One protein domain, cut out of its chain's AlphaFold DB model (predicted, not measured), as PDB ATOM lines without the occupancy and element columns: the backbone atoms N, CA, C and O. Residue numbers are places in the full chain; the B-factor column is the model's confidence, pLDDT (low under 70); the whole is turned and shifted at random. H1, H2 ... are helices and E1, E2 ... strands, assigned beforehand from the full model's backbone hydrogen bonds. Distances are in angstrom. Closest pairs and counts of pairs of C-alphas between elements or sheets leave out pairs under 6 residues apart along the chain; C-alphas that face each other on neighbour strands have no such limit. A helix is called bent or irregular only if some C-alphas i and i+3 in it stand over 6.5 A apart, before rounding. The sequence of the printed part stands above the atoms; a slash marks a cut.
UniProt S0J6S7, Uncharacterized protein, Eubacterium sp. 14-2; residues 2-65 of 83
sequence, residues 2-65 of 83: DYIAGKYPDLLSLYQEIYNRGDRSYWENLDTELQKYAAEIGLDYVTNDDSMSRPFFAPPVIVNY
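What this domain is: This is residues 2 to 65 of the 83 residues of an uncharacterized protein of Eubacterium sp. 14-2 (UniProt S0J6S7). A helical hairpin, H1 and H2, leads into the long helix H3, which packs on the parallel strands E1 and E2. It is mostly helix: 64 residues with three named helices, then two strands. Only just extended, close to loose, it has a radius of gyration of the C-alphas of 16.2 A and spans 46 by 23 by 20 A.

Where its parts are: H1, residues 2 to 7, begins at C-alpha 2 (42.658, -5.622, -32.146). H2, residues 9 to 20, is irregular: C-alphas 10 and 13 are 7.2 A apart. H3 is residues 25 to 40, 22.7 A long; E1 is 44 to 47; E2 is 61 to 64, ending at C-alpha 64 (46.072, -32.692, -35.527).

How they stand to each other: H1 touches H2 at its residues 11 to 15 alone, closest C-alphas Ala 5 and Leu 12, 5.6 A. The closest C-alphas of H3 and E1 are Gln 35 and Tyr 45, 5.9 A. N 46 and O 62, E1 to E2, are within hydrogen-bond range, 2.9 A. Every O i to N i+4 pair is within range in H1 and H3, 6 of 8 in H2.

The domain as a whole: The 13-residue link E1 to E2 is long; no printed residue is under 70 in pLDDT.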
ATOM      1  N   ASP A   2      41.791  -6.761 -31.796       96.06
ATOM      2  CA  ASP A   2      42.658  -5.622 -32.146       96.06
ATOM      3  C   ASP A   2      44.053  -6.016 -32.650       96.06
ATOM      4  O   ASP A   2      44.561  -5.415 -33.592       96.06
ATOM      5  N   TYR A   3      44.653  -7.072 -32.086       96.25
ATOM      6  CA  TYR A   3      45.946  -7.580 -32.550       96.25
ATOM      7  C   TYR A   3      45.914  -8.015 -34.024       96.25
ATOM      8  O   TYR A   3      46.781  -7.618 -34.801       96.25
ATOM      9  N   ILE A   4      44.904  -8.798 -34.418       96.81
ATOM     10  CA  ILE A   4      44.750  -9.262 -35.804       96.81
ATOM     11  C   ILE A   4      44.400  -8.091 -36.713       96.81
ATOM     12  O   ILE A   4      45.031  -7.940 -37.751       96.81
ATOM     13  N   ALA A   5      43.499  -7.201 -36.293       96.06
ATOM     14  CA  ALA A   5      43.159  -6.011 -37.072       96.06
ATOM     15  C   ALA A   5      44.381  -5.111 -37.353       96.06
ATOM     16  O   ALA A   5      44.492  -4.555 -38.440       96.06
ATOM     17  N   GLY A   6      45.306  -4.981 -36.394       97.69
ATOM     18  CA  GLY A   6      46.499  -4.145 -36.544       97.69
ATOM     19  C   GLY A   6      47.669  -4.803 -37.282       97.69
ATOM     20  O   GLY A   6      48.440  -4.103 -37.935       97.69
ATOM     21  N   LYS A   7      47.849  -6.126 -37.163       98.06
ATOM     22  CA  LYS A   7      48.998  -6.845 -37.752       98.06
ATOM     23  C   LYS A   7      48.670  -7.586 -39.045       98.06
ATOM     24  O   LYS A   7      49.538  -7.676 -39.906       98.06
ATOM     25  N   TYR A   8      47.454  -8.107 -39.166       97.25
ATOM     26  CA  TYR A   8      47.009  -8.968 -40.263       97.25
ATOM     27  C   TYR A   8      45.566  -8.613 -40.666       97.25
ATOM     28  O   TYR A   8      44.656  -9.423 -40.473       97.25
ATOM     29  N   PRO A   9      45.327  -7.397 -41.192       96.19
ATOM     30  CA  PRO A   9      43.978  -6.917 -41.496       96.19
ATOM     31  C   PRO A   9      43.233  -7.826 -42.482       96.19
ATOM     32  O   PRO A   9      42.030  -8.022 -42.330       96.19
ATOM     33  N   ASP A  10      43.946  -8.462 -43.414       97.88
ATOM     34  CA  ASP A  10      43.366  -9.385 -44.399       97.88
ATOM     35  C   ASP A  10      42.780 -10.654 -43.758       97.88
ATOM     36  O   ASP A  10      41.871 -11.274 -44.305       97.88
ATOM     37  N   LEU A  11      43.255 -11.028 -42.564       96.88
ATOM     38  CA  LEU A  11      42.742 -12.175 -41.806       96.88
ATOM     39  C   LEU A  11      41.585 -11.802 -40.876       96.88
ATOM     40  O   LEU A  11      40.997 -12.683 -40.246       96.88
ATOM     41  N   LEU A  12      41.250 -10.515 -40.752       96.56
ATOM     42  CA  LEU A  12      40.292 -10.056 -39.752       96.56
ATOM     43  C   LEU A  12      38.913 -10.695 -39.938       96.56
ATOM     44  O   LEU A  12      38.330 -11.151 -38.955       96.56
ATOM     45  N   SER A  13      38.419 -10.770 -41.176       96.50
ATOM     46  CA  SER A  13      37.119 -11.381 -41.485       96.50
ATOM     47  C   SER A  13      37.081 -12.854 -41.077       96.50
ATOM     48  O   SER A  13      36.187 -13.261 -40.338       96.50
ATOM     49  N   LEU A  14      38.113 -13.619 -41.445       96.50
ATOM     50  CA  LEU A  14      38.232 -15.031 -41.089       96.50
ATOM     51  C   LEU A  14      38.266 -15.234 -39.567       96.50
ATOM     52  O   LEU A  14      37.566 -16.082 -39.016       96.50
ATOM     53  N   TYR A  15      39.047 -14.425 -38.850       96.06
ATOM     54  CA  TYR A  15      39.109 -14.519 -37.391       96.06
ATOM     55  C   TYR A  15      37.773 -14.156 -36.734       96.06
ATOM     56  O   TYR A  15      37.404 -14.763 -35.728       96.06
ATOM     57  N   GLN A  16      37.026 -13.195 -37.282       96.31
ATOM     58  CA  GLN A  16      35.685 -12.877 -36.790       96.31
ATOM     59  C   GLN A  16      34.710 -14.041 -36.987       96.31
ATOM     60  O   GLN A  16      33.933 -14.329 -36.075       96.31
ATOM     61  N   GLU A  17      34.755 -14.723 -38.130       96.44
ATOM     62  CA  GLU A  17      33.954 -15.928 -38.380       96.44
ATOM     63  C   GLU A  17      34.270 -17.016 -37.345       96.44
ATOM     64  O   GLU A  17      33.375 -17.469 -36.629       96.44
ATOM     65  N   ILE A  18      35.550 -17.331 -37.156       94.06
ATOM     66  CA  ILE A  18      35.980 -18.397 -36.243       94.06
ATOM     67  C   ILE A  18      35.654 -18.070 -34.778       94.06
ATOM     68  O   ILE A  18      35.061 -18.885 -34.073       94.06
ATOM     69  N   TYR A  19      36.032 -16.888 -34.282       91.50
ATOM     70  CA  TYR A  19      35.984 -16.605 -32.841       91.50
ATOM     71  C   TYR A  19      34.714 -15.892 -32.376       91.50
ATOM     72  O   TYR A  19      34.295 -16.110 -31.241       91.50
ATOM     73  N   ASN A  20      34.106 -15.038 -33.207       94.31
ATOM     74  CA  ASN A  20      32.901 -14.305 -32.800       94.31
ATOM     75  C   ASN A  20      31.628 -15.035 -33.228       94.31
ATOM     76  O   ASN A  20      30.640 -15.001 -32.496       94.31
ATOM     77  N   ARG A  21      31.633 -15.673 -34.407       94.50
ATOM     78  CA  ARG A  21      30.478 -16.442 -34.903       94.50
ATOM     79  C   ARG A  21      30.554 -17.923 -34.534       94.50
ATOM     80  O   ARG A  21      29.536 -18.600 -34.606       94.50
ATOM     81  N   GLY A  22      31.722 -18.403 -34.099       91.56
ATOM     82  CA  GLY A  22      31.930 -19.812 -33.771       91.56
ATOM     83  C   GLY A  22      31.908 -20.715 -35.003       91.56
ATOM     84  O   GLY A  22      31.583 -21.894 -34.874       91.56
ATOM     85  N   ASP A  23      32.202 -20.159 -36.182       94.44
ATOM     86  CA  ASP A  23      32.194 -20.892 -37.442       94.44
ATOM     87  C   ASP A  23      33.355 -21.899 -37.483       94.44
ATOM     88  O   ASP A  23      34.520 -21.565 -37.248       94.44
ATOM     89  N   ARG A  24      33.012 -23.158 -37.759       93.06
ATOM     90  CA  ARG A  24      33.938 -24.291 -37.812       93.06
ATOM     91  C   ARG A  24      34.352 -24.658 -39.231       93.06
ATOM     92  O   ARG A  24      35.316 -25.404 -39.390       93.06
ATOM     93  N   SER A  25      33.696 -24.108 -40.251       94.88
ATOM     94  CA  SER A  25      33.882 -24.523 -41.641       94.88
ATOM     95  C   SER A  25      35.314 -24.332 -42.133       94.88
ATOM     96  O   SER A  25      35.811 -25.160 -42.891       94.88
ATOM     97  N   TYR A  26      36.024 -23.299 -41.667       95.19
ATOM     98  CA  TYR A  26      37.447 -23.143 -41.984       95.19
ATOM     99  C   TYR A  26      38.278 -24.350 -41.523       95.19
ATOM    100  O   TYR A  26      39.051 -24.908 -42.299       95.19
ATOM    101  N   TRP A  27      38.097 -24.776 -40.273       94.12
ATOM    102  CA  TRP A  27      38.846 -25.889 -39.694       94.12
ATOM    103  C   TRP A  27      38.432 -27.237 -40.294       94.12
ATOM    104  O   TRP A  27      39.294 -28.078 -40.513       94.12
ATOM    105  N   GLU A  28      37.150 -27.431 -40.610       94.06
ATOM    106  CA  GLU A  28      36.645 -28.635 -41.296       94.06
ATOM    107  C   GLU A  28      37.216 -28.774 -42.719       94.06
ATOM    108  O   GLU A  28      37.619 -29.862 -43.144       94.06
ATOM    109  N   ASN A  29      37.306 -27.659 -43.447       96.19
ATOM    110  CA  ASN A  29      37.925 -27.633 -44.770       96.19
ATOM    111  C   ASN A  29      39.431 -27.908 -44.685       96.19
ATOM    112  O   ASN A  29      39.946 -28.715 -45.460       96.19
ATOM    113  N   LEU A  30      40.118 -27.287 -43.720       95.88
ATOM    114  CA  LEU A  30      41.543 -27.517 -43.482       95.88
ATOM    115  C   LEU A  30      41.830 -28.978 -43.103       95.88
ATOM    116  O   LEU A  30      42.794 -29.556 -43.596       95.88
ATOM    117  N   ASP A  31      40.987 -29.592 -42.272       95.56
ATOM    118  CA  ASP A  31      41.100 -31.007 -41.903       95.56
ATOM    119  C   ASP A  31      41.043 -31.919 -43.140       95.56
ATOM    120  O   ASP A  31      41.907 -32.772 -43.349       95.56
ATOM    121  N   THR A  32      40.079 -31.655 -44.024       96.12
ATOM    122  CA  THR A  32      39.917 -32.389 -45.285       96.12
ATOM    123  C   THR A  32      41.122 -32.213 -46.213       96.12
ATOM    124  O   THR A  32      41.553 -33.166 -46.870       96.12
ATOM    125  N   GLU A  33      41.666 -31.000 -46.306       97.50
ATOM    126  CA  GLU A  33      42.846 -30.710 -47.126       97.50
ATOM    127  C   GLU A  33      44.087 -31.440 -46.600       97.50
ATOM    128  O   GLU A  33      44.804 -32.079 -47.372       97.50
ATOM    129  N   LEU A  34      44.298 -31.432 -45.282       96.75
ATOM    130  CA  LEU A  34      45.437 -32.102 -44.657       96.75
ATOM    131  C   LEU A  34      45.344 -33.624 -44.750       96.75
ATOM    132  O   LEU A  34      46.364 -34.273 -44.981       96.75
ATOM    133  N   GLN A  35      44.142 -34.194 -44.650       96.19
ATOM    134  CA  GLN A  35      43.940 -35.623 -44.876       96.19
ATOM    135  C   GLN A  35      44.329 -36.028 -46.307       96.19
ATOM    136  O   GLN A  35      44.992 -37.050 -46.501       96.19
ATOM    137  N   LYS A  36      43.953 -35.224 -47.313       97.62
ATOM    138  CA  LYS A  36      44.344 -35.464 -48.713       97.62
ATOM    139  C   LYS A  36      45.851 -35.345 -48.893       97.62
ATOM    140  O   LYS A  36      46.464 -36.254 -49.441       97.62
ATOM    141  N   TYR A  37      46.444 -34.275 -48.372       97.50
ATOM    142  CA  TYR A  37      47.883 -34.054 -48.442       97.50
ATOM    143  C   TYR A  37      48.676 -35.202 -47.800       97.50
ATOM    144  O   TYR A  37      49.620 -35.709 -48.398       97.50
ATOM    145  N   ALA A  38      48.269 -35.661 -46.613       97.19
ATOM    146  CA  ALA A  38      48.907 -36.786 -45.936       97.19
ATOM    147  C   ALA A  38      48.853 -38.065 -46.786       97.19
ATOM    148  O   ALA A  38      49.872 -38.738 -46.950       97.19
ATOM    149  N   ALA A  39      47.698 -38.349 -47.395       96.38
ATOM    150  CA  ALA A  39      47.539 -39.486 -48.294       96.38
ATOM    151  C   ALA A  39      48.436 -39.374 -49.541       96.38
ATOM    152  O   ALA A  39      49.036 -40.369 -49.947       96.38
ATOM    153  N   GLU A  40      48.577 -38.176 -50.118       97.75
ATOM    154  CA  GLU A  40      49.452 -37.919 -51.273       97.75
ATOM    155  C   GLU A  40      50.929 -38.199 -50.968       97.75
ATOM    156  O   GLU A  40      51.636 -38.755 -51.810       97.75
ATOM    157  N   ILE A  41      51.393 -37.865 -49.761       96.50
ATOM    158  CA  ILE A  41      52.777 -38.122 -49.327       96.50
ATOM    159  C   ILE A  41      52.963 -39.488 -48.643       96.50
ATOM    160  O   ILE A  41      54.065 -39.804 -48.193       96.50
ATOM    161  N   GLY A  42      51.906 -40.302 -48.565       95.69
ATOM    162  CA  GLY A  42      51.940 -41.651 -47.996       95.69
ATOM    163  C   GLY A  42      52.077 -41.701 -46.472       95.69
ATOM    164  O   GLY A  42      52.634 -42.666 -45.946       95.69
ATOM    165  N   LEU A  43      51.608 -40.673 -45.762       95.50
ATOM    166  CA  LEU A  43      51.579 -40.633 -44.302       95.50
ATOM    167  C   LEU A  43      50.161 -40.831 -43.765       95.50
ATOM    168  O   LEU A  43      49.180 -40.363 -44.339       95.50
ATOM    169  N   ASP A  44      50.077 -41.488 -42.612       93.69
ATOM    170  CA  ASP A  44      48.832 -41.587 -41.862       93.69
ATOM    171  C   ASP A  44      48.469 -40.216 -41.262       93.69
ATOM    172  O   ASP A  44      49.343 -39.436 -40.861       93.69
ATOM    173  N   TYR A  45      47.168 -39.945 -41.172       94.62
ATOM    174  CA  TYR A  45      46.612 -38.710 -40.630       94.62
ATOM    175  C   TYR A  45      45.509 -39.015 -39.627       94.62
ATOM    176  O   TYR A  45      44.589 -39.777 -39.930       94.62
ATOM    177  N   VAL A  46      45.597 -38.414 -38.442       91.00
ATOM    178  CA  VAL A  46      44.644 -38.629 -37.350       91.00
ATOM    179  C   VAL A  46      44.321 -37.309 -36.658       91.00
ATOM    180  O   VAL A  46      45.182 -36.447 -36.483       91.00
ATOM    181  N   THR A  47      43.072 -37.151 -36.227       90.69
ATOM    182  CA  THR A  47      42.626 -36.007 -35.432       90.69
ATOM    183  C   THR A  47      42.206 -36.435 -34.037       90.69
ATOM    184  O   THR A  47      41.538 -37.451 -33.860       90.69
ATOM    185  N   ASN A  48      42.577 -35.637 -33.033       84.69
ATOM    186  CA  ASN A  48      42.149 -35.807 -31.641       84.69
ATOM    187  C   ASN A  48      42.441 -37.196 -31.012       84.69
ATOM    188  O   ASN A  48      41.830 -37.538 -29.996       84.69
ATOM    189  N   ASP A  49      43.367 -37.976 -31.576       81.44
ATOM    190  CA  ASP A  49      43.758 -39.299 -31.076       81.44
ATOM    191  C   ASP A  49      45.277 -39.505 -31.185       81.44
ATOM    192  O   ASP A  49      45.839 -39.658 -32.270       81.44
ATOM    193  N   ASP A  50      45.939 -39.494 -30.028       76.25
ATOM    194  CA  ASP A  50      47.357 -39.815 -29.821       76.25
ATOM    195  C   ASP A  50      47.572 -41.181 -29.158       76.25
ATOM    196  O   ASP A  50      48.688 -41.506 -28.753       76.25
ATOM    197  N   SER A  51      46.537 -42.019 -29.052       81.44
ATOM    198  CA  SER A  51      46.650 -43.335 -28.406       81.44
ATOM    199  C   SER A  51      47.425 -44.370 -29.235       81.44
ATOM    200  O   SER A  51      47.661 -45.493 -28.781       81.44
ATOM    201  N   MET A  52      47.839 -44.001 -30.448       80.62
ATOM    202  CA  MET A  52      48.538 -44.870 -31.385       80.62
ATOM    203  C   MET A  52      49.906 -45.312 -30.854       80.62
ATOM    204  O   MET A  52      50.779 -44.503 -30.554       80.62
ATOM    205  N   SER A  53      50.128 -46.627 -30.844       81.50
ATOM    206  CA  SER A  53      51.446 -47.228 -30.638       81.50
ATOM    207  C   SER A  53      51.983 -47.728 -31.973       81.50
ATOM    208  O   SER A  53      51.338 -48.542 -32.639       81.50
ATOM    209  N   ARG A  54      53.154 -47.232 -32.386       83.88
ATOM    210  CA  ARG A  54      53.799 -47.616 -33.649       83.88
ATOM    211  C   ARG A  54      55.203 -48.176 -33.410       83.88
ATOM    212  O   ARG A  54      55.892 -47.728 -32.492       83.88
ATOM    213  N   PRO A  55      55.657 -49.128 -34.242       92.44
ATOM    214  CA  PRO A  55      57.051 -49.558 -34.245       92.44
ATOM    215  C   PRO A  55      58.001 -48.385 -34.509       92.44
ATOM    216  O   PRO A  55      57.688 -47.509 -35.308       92.44
ATOM    217  N   PHE A  56      59.200 -48.417 -33.922       89.94
ATOM    218  CA  PHE A  56      60.207 -47.357 -34.090       89.94
ATOM    219  C   PHE A  56      60.613 -47.117 -35.555       89.94
ATOM    220  O   PHE A  56      60.949 -46.003 -35.935       89.94
ATOM    221  N   PHE A  57      60.566 -48.165 -36.382       93.56
ATOM    222  CA  PHE A  57      60.924 -48.101 -37.801       93.56
ATOM    223  C   PHE A  57      59.748 -47.750 -38.724       93.56
ATOM    224  O   PHE A  57      59.927 -47.712 -39.940       93.56
ATOM    225  N   ALA A  58      58.543 -47.539 -38.186       92.00
ATOM    226  CA  ALA A  58      57.410 -47.106 -38.993       92.00
ATOM    227  C   ALA A  58      57.573 -45.633 -39.419       92.00
ATOM    228  O   ALA A  58      58.184 -44.849 -38.687       92.00
ATOM    229  N   PRO A  59      57.004 -45.226 -40.569       92.12
ATOM    230  CA  PRO A  59      56.908 -43.817 -40.937       92.12
ATOM    231  C   PRO A  59      56.211 -42.981 -39.845       92.12
ATOM    232  O   PRO A  59      55.411 -43.521 -39.071       92.12
ATOM    233  N   PRO A  60      56.474 -41.664 -39.770       92.06
ATOM    234  CA  PRO A  60      55.764 -40.792 -38.841       92.06
ATOM    235  C   PRO A  60      54.261 -40.735 -39.161       92.06
ATOM    236  O   PRO A  60      53.808 -41.152 -40.227       92.06
ATOM    237  N   VAL A  61      53.478 -40.225 -38.214       92.25
ATOM    238  CA  VAL A  61      52.045 -39.954 -38.383       92.25
ATOM    239  C   VAL A  61      51.791 -38.472 -38.141       92.25
ATOM    240  O   VAL A  61      52.441 -37.867 -37.284       92.25
ATOM    241  N   ILE A  62      50.867 -37.885 -38.893       93.19
ATOM    242  CA  ILE A  62      50.415 -36.513 -38.669       93.19
ATOM    243  C   ILE A  62      49.233 -36.575 -37.699       93.19
ATOM    244  O   ILE A  62      48.226 -37.216 -37.995       93.19
ATOM    245  N   VAL A  63      49.356 -35.916 -36.545       92.00
ATOM    246  CA  VAL A  63      48.279 -35.815 -35.548       92.00
ATOM    247  C   VAL A  63      47.882 -34.358 -35.376       92.00
ATOM    248  O   VAL A  63      48.721 -33.532 -35.016       92.00
ATOM    249  N   ASN A  64      46.608 -34.047 -35.620       92.81
ATOM    250  CA  ASN A  64      46.072 -32.692 -35.527       92.81
ATOM    251  C   ASN A  64      45.028 -32.515 -34.424       92.81
ATOM    252  O   ASN A  64      44.279 -33.424 -34.060       92.81
ATOM    253  N   TYR A  65      44.971 -31.280 -33.928       89.50
ATOM    254  CA  TYR A  65      44.221 -30.875 -32.748       89.50
ATOM    255  C   TYR A  65      43.580 -29.503 -32.966       89.50
ATOM    256  O   TYR A  65      44.134 -28.473 -32.588       89.50
TER     257      TYR A  65